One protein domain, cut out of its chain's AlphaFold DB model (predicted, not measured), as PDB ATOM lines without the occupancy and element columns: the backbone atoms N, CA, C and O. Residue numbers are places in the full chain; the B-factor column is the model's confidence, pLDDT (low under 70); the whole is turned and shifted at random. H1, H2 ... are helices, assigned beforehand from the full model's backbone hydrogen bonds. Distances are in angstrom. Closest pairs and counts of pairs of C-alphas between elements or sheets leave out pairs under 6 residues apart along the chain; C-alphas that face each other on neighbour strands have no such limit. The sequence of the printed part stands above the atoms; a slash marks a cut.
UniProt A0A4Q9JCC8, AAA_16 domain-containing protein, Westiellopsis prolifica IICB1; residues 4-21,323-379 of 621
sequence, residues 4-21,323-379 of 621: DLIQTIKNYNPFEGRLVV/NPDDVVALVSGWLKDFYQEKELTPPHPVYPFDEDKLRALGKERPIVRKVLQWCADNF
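This is residues 4 to 21 and 323 to 379 of the 621 residues of the protein "AAA_16 domain-containing protein" of Westiellopsis prolifica IICB1 (UniProt A0A4Q9JCC8). One long helix, H2, runs much of the length of this small helical domain; H3 packs on its first residues, 324 to 328, with H4 near that same end, while H1 lies at the other end, apart from the other helices. A long link, residues 342 to 354, folds back from the end of H2 to H3. The printed part has 75 residues with four named helices, in the order H1, H2, H3, H4, and no named strand; the class is all helix. It is compact, with a radius of gyration of the C-alphas of 11.9 A and spans of 35 by 25 by 17 A.

H1, residues 4 to 11, is apart from H2, residues 324 to 341. With its residues 324 to 328 alone, H2 touches H3, residues 355 to 363; the closest C-alphas, of Pro 324 and Gly 362, are 3.9 A apart. These two run opposite ways at a steep tilt of 47 degrees. H2 only just touches H4, residues 368 to 378, with 3 pairs of C-alphas within 8 A, from residues 327 to 331 of H2 alone; the closest, of Val 327 and Val 371, are 7.2 A apart. H3 and H4 are close but not clearly touching, with the closest C-alphas, of Leu 361 and Val 371, 7.8 A apart. In H1, H2, H3 and H4 every O i to N i+4 pair is within hydrogen-bond range.

H1 begins at C-alpha 4, (-16.145, 31.938, -24.653), and H2, 26.5 A long, begins at C-alpha 324, (-28.084, 4.713, -31.386). H3 is 12.8 A long, and H4, 15.5 A, ends at C-alpha 378, (-16.703, 12.733, -20.658).

The C-alphas farthest apart, of Asp 4 and Arg 365, are 35.0 A apart. Residues 22 to 322 are not printed, and C-alphas 21 and 323 are 20.8 A apart across the cut. The link from H2 to H3 is long, and that from H3 to H4 is tight. The mean pLDDT of the printed part is 90.1, and no printed residue is under 70.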
ATOM      1  N   ASP A   4     -15.049  31.984 -25.625       83.25
ATOM      2  CA  ASP A   4     -16.145  31.938 -24.653       83.25
ATOM      3  C   ASP A   4     -16.818  30.560 -24.606       83.25
ATOM      4  O   ASP A   4     -17.159  30.068 -23.530       83.25
ATOM      5  N   LEU A   5     -16.936  29.882 -25.756       84.75
ATOM      6  CA  LEU A   5     -17.491  28.527 -25.844       84.75
ATOM      7  C   LEU A   5     -16.609  27.523 -25.091       84.75
ATOM      8  O   LEU A   5     -17.099  26.734 -24.286       84.75
ATOM      9  N   ILE A   6     -15.295  27.587 -25.323       83.94
ATOM     10  CA  ILE A   6     -14.320  26.703 -24.674       83.94
ATOM     11  C   ILE A   6     -14.293  26.966 -23.164       83.94
ATOM     12  O   ILE A   6     -14.320  26.020 -22.379       83.94
ATOM     13  N   GLN A   7     -14.280  28.234 -22.743       83.75
ATOM     14  CA  GLN A   7     -14.318  28.594 -21.322       83.75
ATOM     15  C   GLN A   7     -15.613  28.156 -20.634       83.75
ATOM     16  O   GLN A   7     -15.574  27.683 -19.499       83.75
ATOM     17  N   THR A   8     -16.758  28.264 -21.309       84.88
ATOM     18  CA  THR A   8     -18.048  27.850 -20.742       84.88
ATOM     19  C   THR A   8     -18.091  26.342 -20.516       84.88
ATOM     20  O   THR A   8     -18.400  25.910 -19.411       84.88
ATOM     21  N   ILE A   9     -17.682  25.544 -21.506       84.75
ATOM     22  CA  ILE A   9     -17.646  24.076 -21.403       84.75
ATOM     23  C   ILE A   9     -16.654  23.611 -20.326       84.75
ATOM     24  O   ILE A   9     -16.922  22.650 -19.613       84.75
ATOM     25  N   LYS A  10     -15.530  24.320 -20.148       81.69
ATOM     26  CA  LYS A  10     -14.574  24.034 -19.065       81.69
ATOM     27  C   LYS A  10     -15.130  24.313 -17.667       81.69
ATOM     28  O   LYS A  10     -14.686  23.694 -16.703       81.69
ATOM     29  N   ASN A  11     -16.042  25.274 -17.533       81.69
ATOM     30  CA  ASN A  11     -16.527  25.727 -16.232       81.69
ATOM     31  C   ASN A  11     -17.885  25.140 -15.837       81.69
ATOM     32  O   ASN A  11     -18.158  25.064 -14.639       81.69
ATOM     33  N   TYR A  12     -18.701  24.722 -16.804       84.94
ATOM     34  CA  TYR A  12     -20.072  24.272 -16.579       84.94
ATOM     35  C   TYR A  12     -20.358  22.989 -17.350       84.94
ATOM     36  O   TYR A  12     -20.441  23.013 -18.574       84.94
ATOM     37  N   ASN A  13     -20.556  21.890 -16.623       86.50
ATOM     38  CA  ASN A  13     -20.998  20.621 -17.186       86.50
ATOM     39  C   ASN A  13     -22.526  20.501 -17.051       86.50
ATOM     40  O   ASN A  13     -23.016  20.395 -15.926       86.50
ATOM     41  N   PRO A  14     -23.296  20.511 -18.156       86.44
ATOM     42  CA  PRO A  14     -24.753  20.478 -18.084       86.44
ATOM     43  C   PRO A  14     -25.310  19.141 -17.585       86.44
ATOM     44  O   PRO A  14     -26.460  19.106 -17.163       86.44
ATOM     45  N   PHE A  15     -24.524  18.061 -17.606       86.88
ATOM     46  CA  PHE A  15     -24.949  16.727 -17.168       86.88
ATOM     47  C   PHE A  15     -24.660  16.462 -15.683       86.88
ATOM     48  O   PHE A  15     -25.233  15.547 -15.092       86.88
ATOM     49  N   GLU A  16     -23.777  17.249 -15.062       81.44
ATOM     50  CA  GLU A  16     -23.308  17.010 -13.696       81.44
ATOM     51  C   GLU A  16     -24.443  17.207 -12.675       81.44
ATOM     52  O   GLU A  16     -25.124  18.233 -12.651       81.44
ATOM     53  N   GLY A  17     -24.684  16.182 -11.852       72.94
ATOM     54  CA  GLY A  17     -25.748  16.144 -10.843       72.94
ATOM     55  C   GLY A  17     -27.179  16.034 -11.390       72.94
ATOM     56  O   GLY A  17     -28.097  15.821 -10.608       72.94
ATOM     57  N   ARG A  18     -27.400  16.152 -12.709       76.88
ATOM     58  CA  ARG A  18     -28.738  16.141 -13.331       76.88
ATOM     59  C   ARG A  18     -29.080  14.778 -13.947       76.88
ATOM     60  O   ARG A  18     -29.414  14.671 -15.119       76.88
ATOM     61  N   LEU A  19     -28.997  13.697 -13.183       78.31
ATOM     62  CA  LEU A  19     -29.224  12.345 -13.727       78.31
ATOM     63  C   LEU A  19     -30.671  11.853 -13.566       78.31
ATOM     64  O   LEU A  19     -31.069  10.844 -14.158       78.31
ATOM     65  N   VAL A  20     -31.446  12.531 -12.718       79.56
ATOM     66  CA  VAL A  20     -32.687  12.011 -12.137       79.56
ATOM     67  C   VAL A  20     -33.749  13.100 -12.126       79.56
ATOM     68  O   VAL A  20     -33.512  14.193 -11.615       79.56
ATOM     69  N   VAL A  21     -34.939  12.777 -12.636       78.88
ATOM     70  CA  VAL A  21     -36.117  13.644 -12.514       78.88
ATOM     71  C   VAL A  21     -36.626  13.592 -11.088       78.88
ATOM     72  O   VAL A  21     -36.977  12.518 -10.612       78.88
ATOM     73  N   ASN A 323     -31.671   3.232 -28.312       94.81
ATOM     74  CA  ASN A 323     -30.946   2.849 -29.519       94.81
ATOM     75  C   ASN A 323     -29.919   3.942 -29.920       94.81
ATOM     76  O   ASN A 323     -29.892   5.004 -29.298       94.81
ATOM     77  N   PRO A 324     -29.065   3.719 -30.940       96.12
ATOM     78  CA  PRO A 324     -28.084   4.713 -31.386       96.12
ATOM     79  C   PRO A 324     -28.647   6.104 -31.705       96.12
ATOM     80  O   PRO A 324     -28.021   7.097 -31.343       96.12
ATOM     81  N   ASP A 325     -29.811   6.190 -32.349       95.25
ATOM     82  CA  ASP A 325     -30.464   7.467 -32.659       95.25
ATOM     83  C   ASP A 325     -31.021   8.127 -31.392       95.25
ATOM     84  O   ASP A 325     -30.849   9.333 -31.203       95.25
ATOM     85  N   ASP A 326     -31.608   7.336 -30.485       94.44
ATOM     86  CA  ASP A 326     -32.123   7.841 -29.208       94.44
ATOM     87  C   ASP A 326     -31.004   8.469 -28.363       94.44
ATOM     88  O   ASP A 326     -31.214   9.510 -27.747       94.44
ATOM     89  N   VAL A 327     -29.805   7.867 -28.348       95.94
ATOM     90  CA  VAL A 327     -28.643   8.401 -27.613       95.94
ATOM     91  C   VAL A 327     -28.211   9.755 -28.169       95.94
ATOM     92  O   VAL A 327     -28.039  10.703 -27.404       95.94
ATOM     93  N   VAL A 328     -28.056   9.870 -29.491       96.38
ATOM     94  CA  VAL A 328     -27.645  11.131 -30.133       96.38
ATOM     95  C   VAL A 328     -28.650  12.235 -29.839       96.38
ATOM     96  O   VAL A 328     -28.268  13.348 -29.479       96.38
ATOM     97  N   ALA A 329     -29.938  11.935 -29.954       94.31
ATOM     98  CA  ALA A 329     -30.973  12.932 -29.757       94.31
ATOM     99  C   ALA A 329     -31.231  13.262 -28.276       94.31
ATOM    100  O   ALA A 329     -31.517  14.421 -27.983       94.31
ATOM    101  N   LEU A 330     -31.032  12.321 -27.342       93.50
ATOM    102  CA  LEU A 330     -30.967  12.618 -25.906       93.50
ATOM    103  C   LEU A 330     -29.877  13.656 -25.619       93.50
ATOM    104  O   LEU A 330     -30.155  14.711 -25.055       93.50
ATOM    105  N   VAL A 331     -28.648  13.382 -26.057       94.50
ATOM    106  CA  VAL A 331     -27.497  14.265 -25.814       94.50
ATOM    107  C   VAL A 331     -27.672  15.612 -26.513       94.50
ATOM    108  O   VAL A 331     -27.412  16.657 -25.920       94.50
ATOM    109  N   SER A 332     -28.169  15.608 -27.749       94.19
ATOM    110  CA  SER A 332     -28.454  16.837 -28.486       94.19
ATOM    111  C   SER A 332     -29.533  17.686 -27.814       94.19
ATOM    112  O   SER A 332     -29.404  18.908 -27.829       94.19
ATOM    113  N   GLY A 333     -30.585  17.081 -27.252       91.56
ATOM    114  CA  GLY A 333     -31.638  17.804 -26.535       91.56
ATOM    115  C   GLY A 333     -31.088  18.511 -25.298       91.56
ATOM    116  O   GLY A 333     -31.271  19.710 -25.134       91.56
ATOM    117  N   TRP A 334     -30.302  17.788 -24.502       90.00
ATOM    118  CA  TRP A 334     -29.626  18.325 -23.320       90.00
ATOM    119  C   TRP A 334     -28.692  19.497 -23.625       90.00
ATOM    120  O   TRP A 334     -28.696  20.515 -22.933       90.00
ATOM    121  N   LEU A 335     -27.877  19.360 -24.671       92.44
ATOM    122  CA  LEU A 335     -26.923  20.394 -25.057       92.44
ATOM    123  C   LEU A 335     -27.597  21.604 -25.692       92.44
ATOM    124  O   LEU A 335     -27.107  22.720 -25.534       92.44
ATOM    125  N   LYS A 336     -28.712  21.401 -26.400       92.00
ATOM    126  CA  LYS A 336     -29.473  22.490 -27.005       92.00
ATOM    127  C   LYS A 336     -29.902  23.500 -25.944       92.00
ATOM    128  O   LYS A 336     -29.607  24.679 -26.115       92.00
ATOM    129  N   ASP A 337     -30.524  23.038 -24.864       87.31
ATOM    130  CA  ASP A 337     -31.005  23.920 -23.796       87.31
ATOM    131  C   ASP A 337     -29.828  24.643 -23.123       87.31
ATOM    132  O   ASP A 337     -29.838  25.866 -22.999       87.31
ATOM    133  N   PHE A 338     -28.742  23.922 -22.827       89.94
ATOM    134  CA  PHE A 338     -27.513  24.502 -22.274       89.94
ATOM    135  C   PHE A 338     -26.921  25.623 -23.144       89.94
ATOM    136  O   PHE A 338     -26.564  26.689 -22.639       89.94
ATOM    137  N   TYR A 339     -26.797  25.401 -24.454       92.31
ATOM    138  CA  TYR A 339     -26.238  26.407 -25.354       92.31
ATOM    139  C   TYR A 339     -27.190  27.585 -25.568       92.31
ATOM    140  O   TYR A 339     -26.720  28.718 -25.663       92.31
ATOM    141  N   GLN A 340     -28.504  27.345 -25.594       90.94
ATOM    142  CA  GLN A 340     -29.513  28.401 -25.681       90.94
ATOM    143  C   GLN A 340     -29.498  29.303 -24.443       90.94
ATOM    144  O   GLN A 340     -29.451  30.520 -24.592       90.94
ATOM    145  N   GLU A 341     -29.443  28.726 -23.239       88.06
ATOM    146  CA  GLU A 341     -29.343  29.474 -21.976       88.06
ATOM    147  C   GLU A 341     -28.079  30.338 -21.886       88.06
ATOM    148  O   GLU A 341     -28.072  31.375 -21.223       88.06
ATOM    149  N   LYS A 342     -26.987  29.907 -22.527       89.19
ATOM    150  CA  LYS A 342     -25.708  30.633 -22.548       89.19
ATOM    151  C   LYS A 342     -25.544  31.549 -23.755       89.19
ATOM    152  O   LYS A 342     -24.494  32.171 -23.878       89.19
ATOM    153  N   GLU A 343     -26.545  31.618 -24.632       92.00
ATOM    154  CA  GLU A 343     -26.499  32.381 -25.886       92.00
ATOM    155  C   GLU A 343     -25.288  31.998 -26.768       92.00
ATOM    156  O   GLU A 343     -24.697  32.820 -27.469       92.00
ATOM    157  N   LEU A 344     -24.900  30.718 -26.738       91.56
ATOM    158  CA  LEU A 344     -23.754  30.179 -27.467       91.56
ATOM    159  C   LEU A 344     -24.203  29.368 -28.685       91.56
ATOM    160  O   LEU A 344     -25.213  28.673 -28.667       91.56
ATOM    161  N   THR A 345     -23.405  29.406 -29.754       91.75
ATOM    162  CA  THR A 345     -23.621  28.566 -30.942       91.75
ATOM    163  C   THR A 345     -22.570  27.455 -30.997       91.75
ATOM    164  O   THR A 345     -21.388  27.757 -31.211       91.75
ATOM    165  N   PRO A 346     -22.947  26.178 -30.804       91.88
ATOM    166  CA  PRO A 346     -22.012  25.067 -30.926       91.88
ATOM    167  C   PRO A 346     -21.696  24.760 -32.405       91.88
ATOM    168  O   PRO A 346     -22.528  25.011 -33.276       91.88
ATOM    169  N   PRO A 347     -20.526  24.170 -32.720       91.75
ATOM    170  CA  PRO A 347     -20.183  23.741 -34.080       91.75
ATOM    171  C   PRO A 347     -21.132  22.683 -34.661       91.75
ATOM    172  O   PRO A 347     -21.355  22.648 -35.868       91.75
ATOM    173  N   HIS A 348     -21.665  21.809 -33.807       92.88
ATOM    174  CA  HIS A 348     -22.644  20.780 -34.150       92.88
ATOM    175  C   HIS A 348     -23.487  20.418 -32.909       92.88
ATOM    176  O   HIS A 348     -23.061  20.708 -31.787       92.88
ATOM    177  N   PRO A 349     -24.660  19.773 -33.073       93.44
ATOM    178  CA  PRO A 349     -25.648  19.619 -31.996       93.44
ATOM    179  C   PRO A 349     -25.178  18.829 -30.767       93.44
ATOM    180  O   PRO A 349     -25.693  19.040 -29.675       93.44
ATOM    181  N   VAL A 350     -24.196  17.940 -30.937       94.31
ATOM    182  CA  VAL A 350     -23.636  17.115 -29.850       94.31
ATOM    183  C   VAL A 350     -22.272  17.586 -29.331       94.31
ATOM    184  O   VAL A 350     -21.647  16.884 -28.544       94.31
ATOM    185  N   TYR A 351     -21.774  18.753 -29.754       92.75
ATOM    186  CA  TYR A 351     -20.474  19.264 -29.292       92.75
ATOM    187  C   TYR A 351     -20.475  19.429 -27.758       92.75
ATOM    188  O   TYR A 351     -21.444  19.986 -27.238       92.75
ATOM    189  N   PRO A 352     -19.437  18.996 -27.011       92.50
ATOM    190  CA  PRO A 352     -18.093  18.599 -27.452       92.50
ATOM    191  C   PRO A 352     -17.906  17.107 -27.792       92.50
ATOM    192  O   PRO A 352     -16.777  16.679 -28.022       92.50
ATOM    193  N   PHE A 353     -18.970  16.305 -27.817       94.25
ATOM    194  CA  PHE A 353     -18.877  14.870 -28.093       94.25
ATOM    195  C   PHE A 353     -18.740  14.552 -29.582       94.25
ATOM    196  O   PHE A 353     -19.120  15.328 -30.452       94.25
ATOM    197  N   ASP A 354     -18.247  13.351 -29.860       92.88
ATOM    198  CA  ASP A 354     -18.241  12.756 -31.193       92.88
ATOM    199  C   ASP A 354     -19.534  11.946 -31.397       92.88
ATOM    200  O   ASP A 354     -19.841  11.053 -30.598       92.88
ATOM    201  N   GLU A 355     -20.293  12.253 -32.454       95.06
ATOM    202  CA  GLU A 355     -21.553  11.568 -32.763       95.06
ATOM    203  C   GLU A 355     -21.354  10.060 -32.974       95.06
ATOM    204  O   GLU A 355     -22.168   9.267 -32.499       95.06
ATOM    205  N   ASP A 356     -20.252   9.633 -33.597       94.88
ATOM    206  CA  ASP A 356     -19.991   8.212 -33.844       94.88
ATOM    207  C   ASP A 356     -19.750   7.449 -32.536       94.88
ATOM    208  O   ASP A 356     -20.187   6.302 -32.388       94.88
ATOM    209  N   LYS A 357     -19.123   8.097 -31.544       94.44
ATOM    210  CA  LYS A 357     -18.954   7.525 -30.197       94.44
ATOM    211  C   LYS A 357     -20.291   7.391 -29.474       94.44
ATOM    212  O   LYS A 357     -20.547   6.351 -28.867       94.44
ATOM    213  N   LEU A 358     -21.160   8.396 -29.576       95.81
ATOM    214  CA  LEU A 358     -22.510   8.344 -29.006       95.81
ATOM    215  C   LEU A 358     -23.352   7.237 -29.654       95.81
ATOM    216  O   LEU A 358     -23.996   6.444 -28.965       95.81
ATOM    217  N   ARG A 359     -23.292   7.106 -30.983       96.25
ATOM    218  CA  ARG A 359     -23.962   6.020 -31.710       96.25
ATOM    219  C   ARG A 359     -23.410   4.651 -31.330       96.25
ATOM    220  O   ARG A 359     -24.180   3.695 -31.237       96.25
ATOM    221  N   ALA A 360     -22.100   4.537 -31.106       94.81
ATOM    222  CA  ALA A 360     -21.479   3.308 -30.623       94.81
ATOM    223  C   ALA A 360     -21.986   2.929 -29.224       94.81
ATOM    224  O   ALA A 360     -22.375   1.779 -29.037       94.81
ATOM    225  N   LEU A 361     -22.085   3.891 -28.297       94.06
ATOM    226  CA  LEU A 361     -22.674   3.684 -26.968       94.06
ATOM    227  C   LEU A 361     -24.112   3.148 -27.066       94.06
ATOM    228  O   LEU A 361     -24.479   2.198 -26.380       94.06
ATOM    229  N   GLY A 362     -24.920   3.686 -27.982       94.00
ATOM    230  CA  GLY A 362     -26.293   3.218 -28.200       94.00
ATOM    231  C   GLY A 362     -26.423   1.787 -28.742       94.00
ATOM    232  O   GLY A 362     -27.499   1.194 -28.629       94.00
ATOM    233  N   LYS A 363     -25.357   1.183 -29.295       94.25
ATOM    234  CA  LYS A 363     -25.384  -0.226 -29.742       94.25
ATOM    235  C   LYS A 363     -25.509  -1.201 -28.573       94.25
ATOM    236  O   LYS A 363     -26.073  -2.276 -28.754       94.25
ATOM    237  N   GLU A 364     -25.047  -0.810 -27.386       93.12
ATOM    238  CA  GLU A 364     -25.158  -1.600 -26.152       93.12
ATOM    239  C   GLU A 364     -26.565  -1.569 -25.543       93.12
ATOM    240  O   GLU A 364     -26.815  -2.224 -24.534       93.12
ATOM    241  N   ARG A 365     -27.495  -0.825 -26.158       94.00
ATOM    242  CA  ARG A 365     -28.856  -0.615 -25.656       94.00
ATOM    243  C   ARG A 365     -28.874  -0.078 -24.214       94.00
ATOM    244  O   ARG A 365     -29.501  -0.689 -23.345       94.00
ATOM    245  N   PRO A 366     -28.180   1.039 -23.926       94.12
ATOM    246  CA  PRO A 366     -28.073   1.558 -22.573       94.12
ATOM    247  C   PRO A 366     -29.402   2.149 -22.085       94.12
ATOM    248  O   PRO A 366     -30.295   2.507 -22.855       94.12
ATOM    249  N   ILE A 367     -29.511   2.297 -20.768       92.75
ATOM    250  CA  ILE A 367     -30.574   3.080 -20.129       92.75
ATOM    251  C   ILE A 367     -30.214   4.572 -20.156       92.75
ATOM    252  O   ILE A 367     -29.032   4.917 -20.211       92.75
ATOM    253  N   VAL A 368     -31.216   5.451 -20.050       91.31
ATOM    254  CA  VAL A 368     -31.039   6.919 -20.064       91.31
ATOM    255  C   VAL A 368     -29.982   7.362 -19.055       91.31
ATOM    256  O   VAL A 368     -29.040   8.060 -19.418       91.31
ATOM    257  N   ARG A 369     -30.085   6.888 -17.808       89.00
ATOM    258  CA  ARG A 369     -29.167   7.281 -16.728       89.00
ATOM    259  C   ARG A 369     -27.698   6.999 -17.051       89.00
ATOM    260  O   ARG A 369     -26.861   7.867 -16.847       89.00
ATOM    261  N   LYS A 370     -27.392   5.825 -17.617       90.81
ATOM    262  CA  LYS A 370     -26.017   5.444 -17.985       90.81
ATOM    263  C   LYS A 370     -25.439   6.348 -19.068       90.81
ATOM    264  O   LYS A 370     -24.257   6.667 -19.025       90.81
ATOM    265  N   VAL A 371     -26.264   6.770 -20.025       92.88
ATOM    266  CA  VAL A 371     -25.836   7.704 -21.074       92.88
ATOM    267  C   VAL A 371     -25.537   9.077 -20.483       92.88
ATOM    268  O   VAL A 371     -24.490   9.642 -20.788       92.88
ATOM    269  N   LEU A 372     -26.414   9.600 -19.620       91.56
ATOM    270  CA  LEU A 372     -26.200  10.896 -18.969       91.56
ATOM    271  C   LEU A 372     -24.969  10.878 -18.055       91.56
ATOM    272  O   LEU A 372     -24.181  11.818 -18.100       91.56
ATOM    273  N   GLN A 373     -24.753   9.788 -17.313       89.06
ATOM    274  CA  GLN A 373     -23.551   9.588 -16.499       89.06
ATOM    275  C   GLN A 373     -22.288   9.583 -17.368       89.06
ATOM    276  O   GLN A 373     -21.352  10.333 -17.112       89.06
ATOM    277  N   TRP A 374     -22.291   8.811 -18.461       92.31
ATOM    278  CA  TRP A 374     -21.173   8.802 -19.402       92.31
ATOM    279  C   TRP A 374     -20.902  10.201 -19.970       92.31
ATOM    280  O   TRP A 374     -19.745  10.610 -20.068       92.31
ATOM    281  N   CYS A 375     -21.951  10.959 -20.302       92.12
ATOM    282  CA  CYS A 375     -21.806  12.337 -20.764       92.12
ATOM    283  C   CYS A 375     -21.194  13.225 -19.678       92.12
ATOM    284  O   CYS A 375     -20.258  13.957 -19.981       92.12
ATOM    285  N   ALA A 376     -21.650  13.124 -18.426       88.38
ATOM    286  CA  ALA A 376     -21.092  13.875 -17.306       88.38
ATOM    287  C   ALA A 376     -19.588  13.607 -17.132       88.38
ATOM    288  O   ALA A 376     -18.808  14.554 -17.032       88.38
ATOM    289  N   ASP A 377     -19.164  12.346 -17.202       86.31
ATOM    290  CA  ASP A 377     -17.759  11.964 -17.025       86.31
ATOM    291  C   ASP A 377     -16.860  12.411 -18.195       86.31
ATOM    292  O   ASP A 377     -15.677  12.724 -18.006       86.31
ATOM    293  N   ASN A 378     -17.425  12.476 -19.407       89.31
ATOM    294  CA  ASN A 378     -16.703  12.733 -20.658       89.31
ATOM    295  C   ASN A 378     -16.921  14.148 -21.236       89.31
ATOM    296  O   ASN A 378     -16.433  14.437 -22.331       89.31
ATOM    297  N   PHE A 379     -17.622  15.048 -20.537       88.50
ATOM    298  CA  PHE A 379     -17.883  16.420 -20.995       88.50
ATOM    299  C   PHE A 379     -16.640  17.317 -20.858       88.50
ATOM    300  O   PHE A 379     -16.530  18.125 -19.934       88.50
TER     301      PHE A 379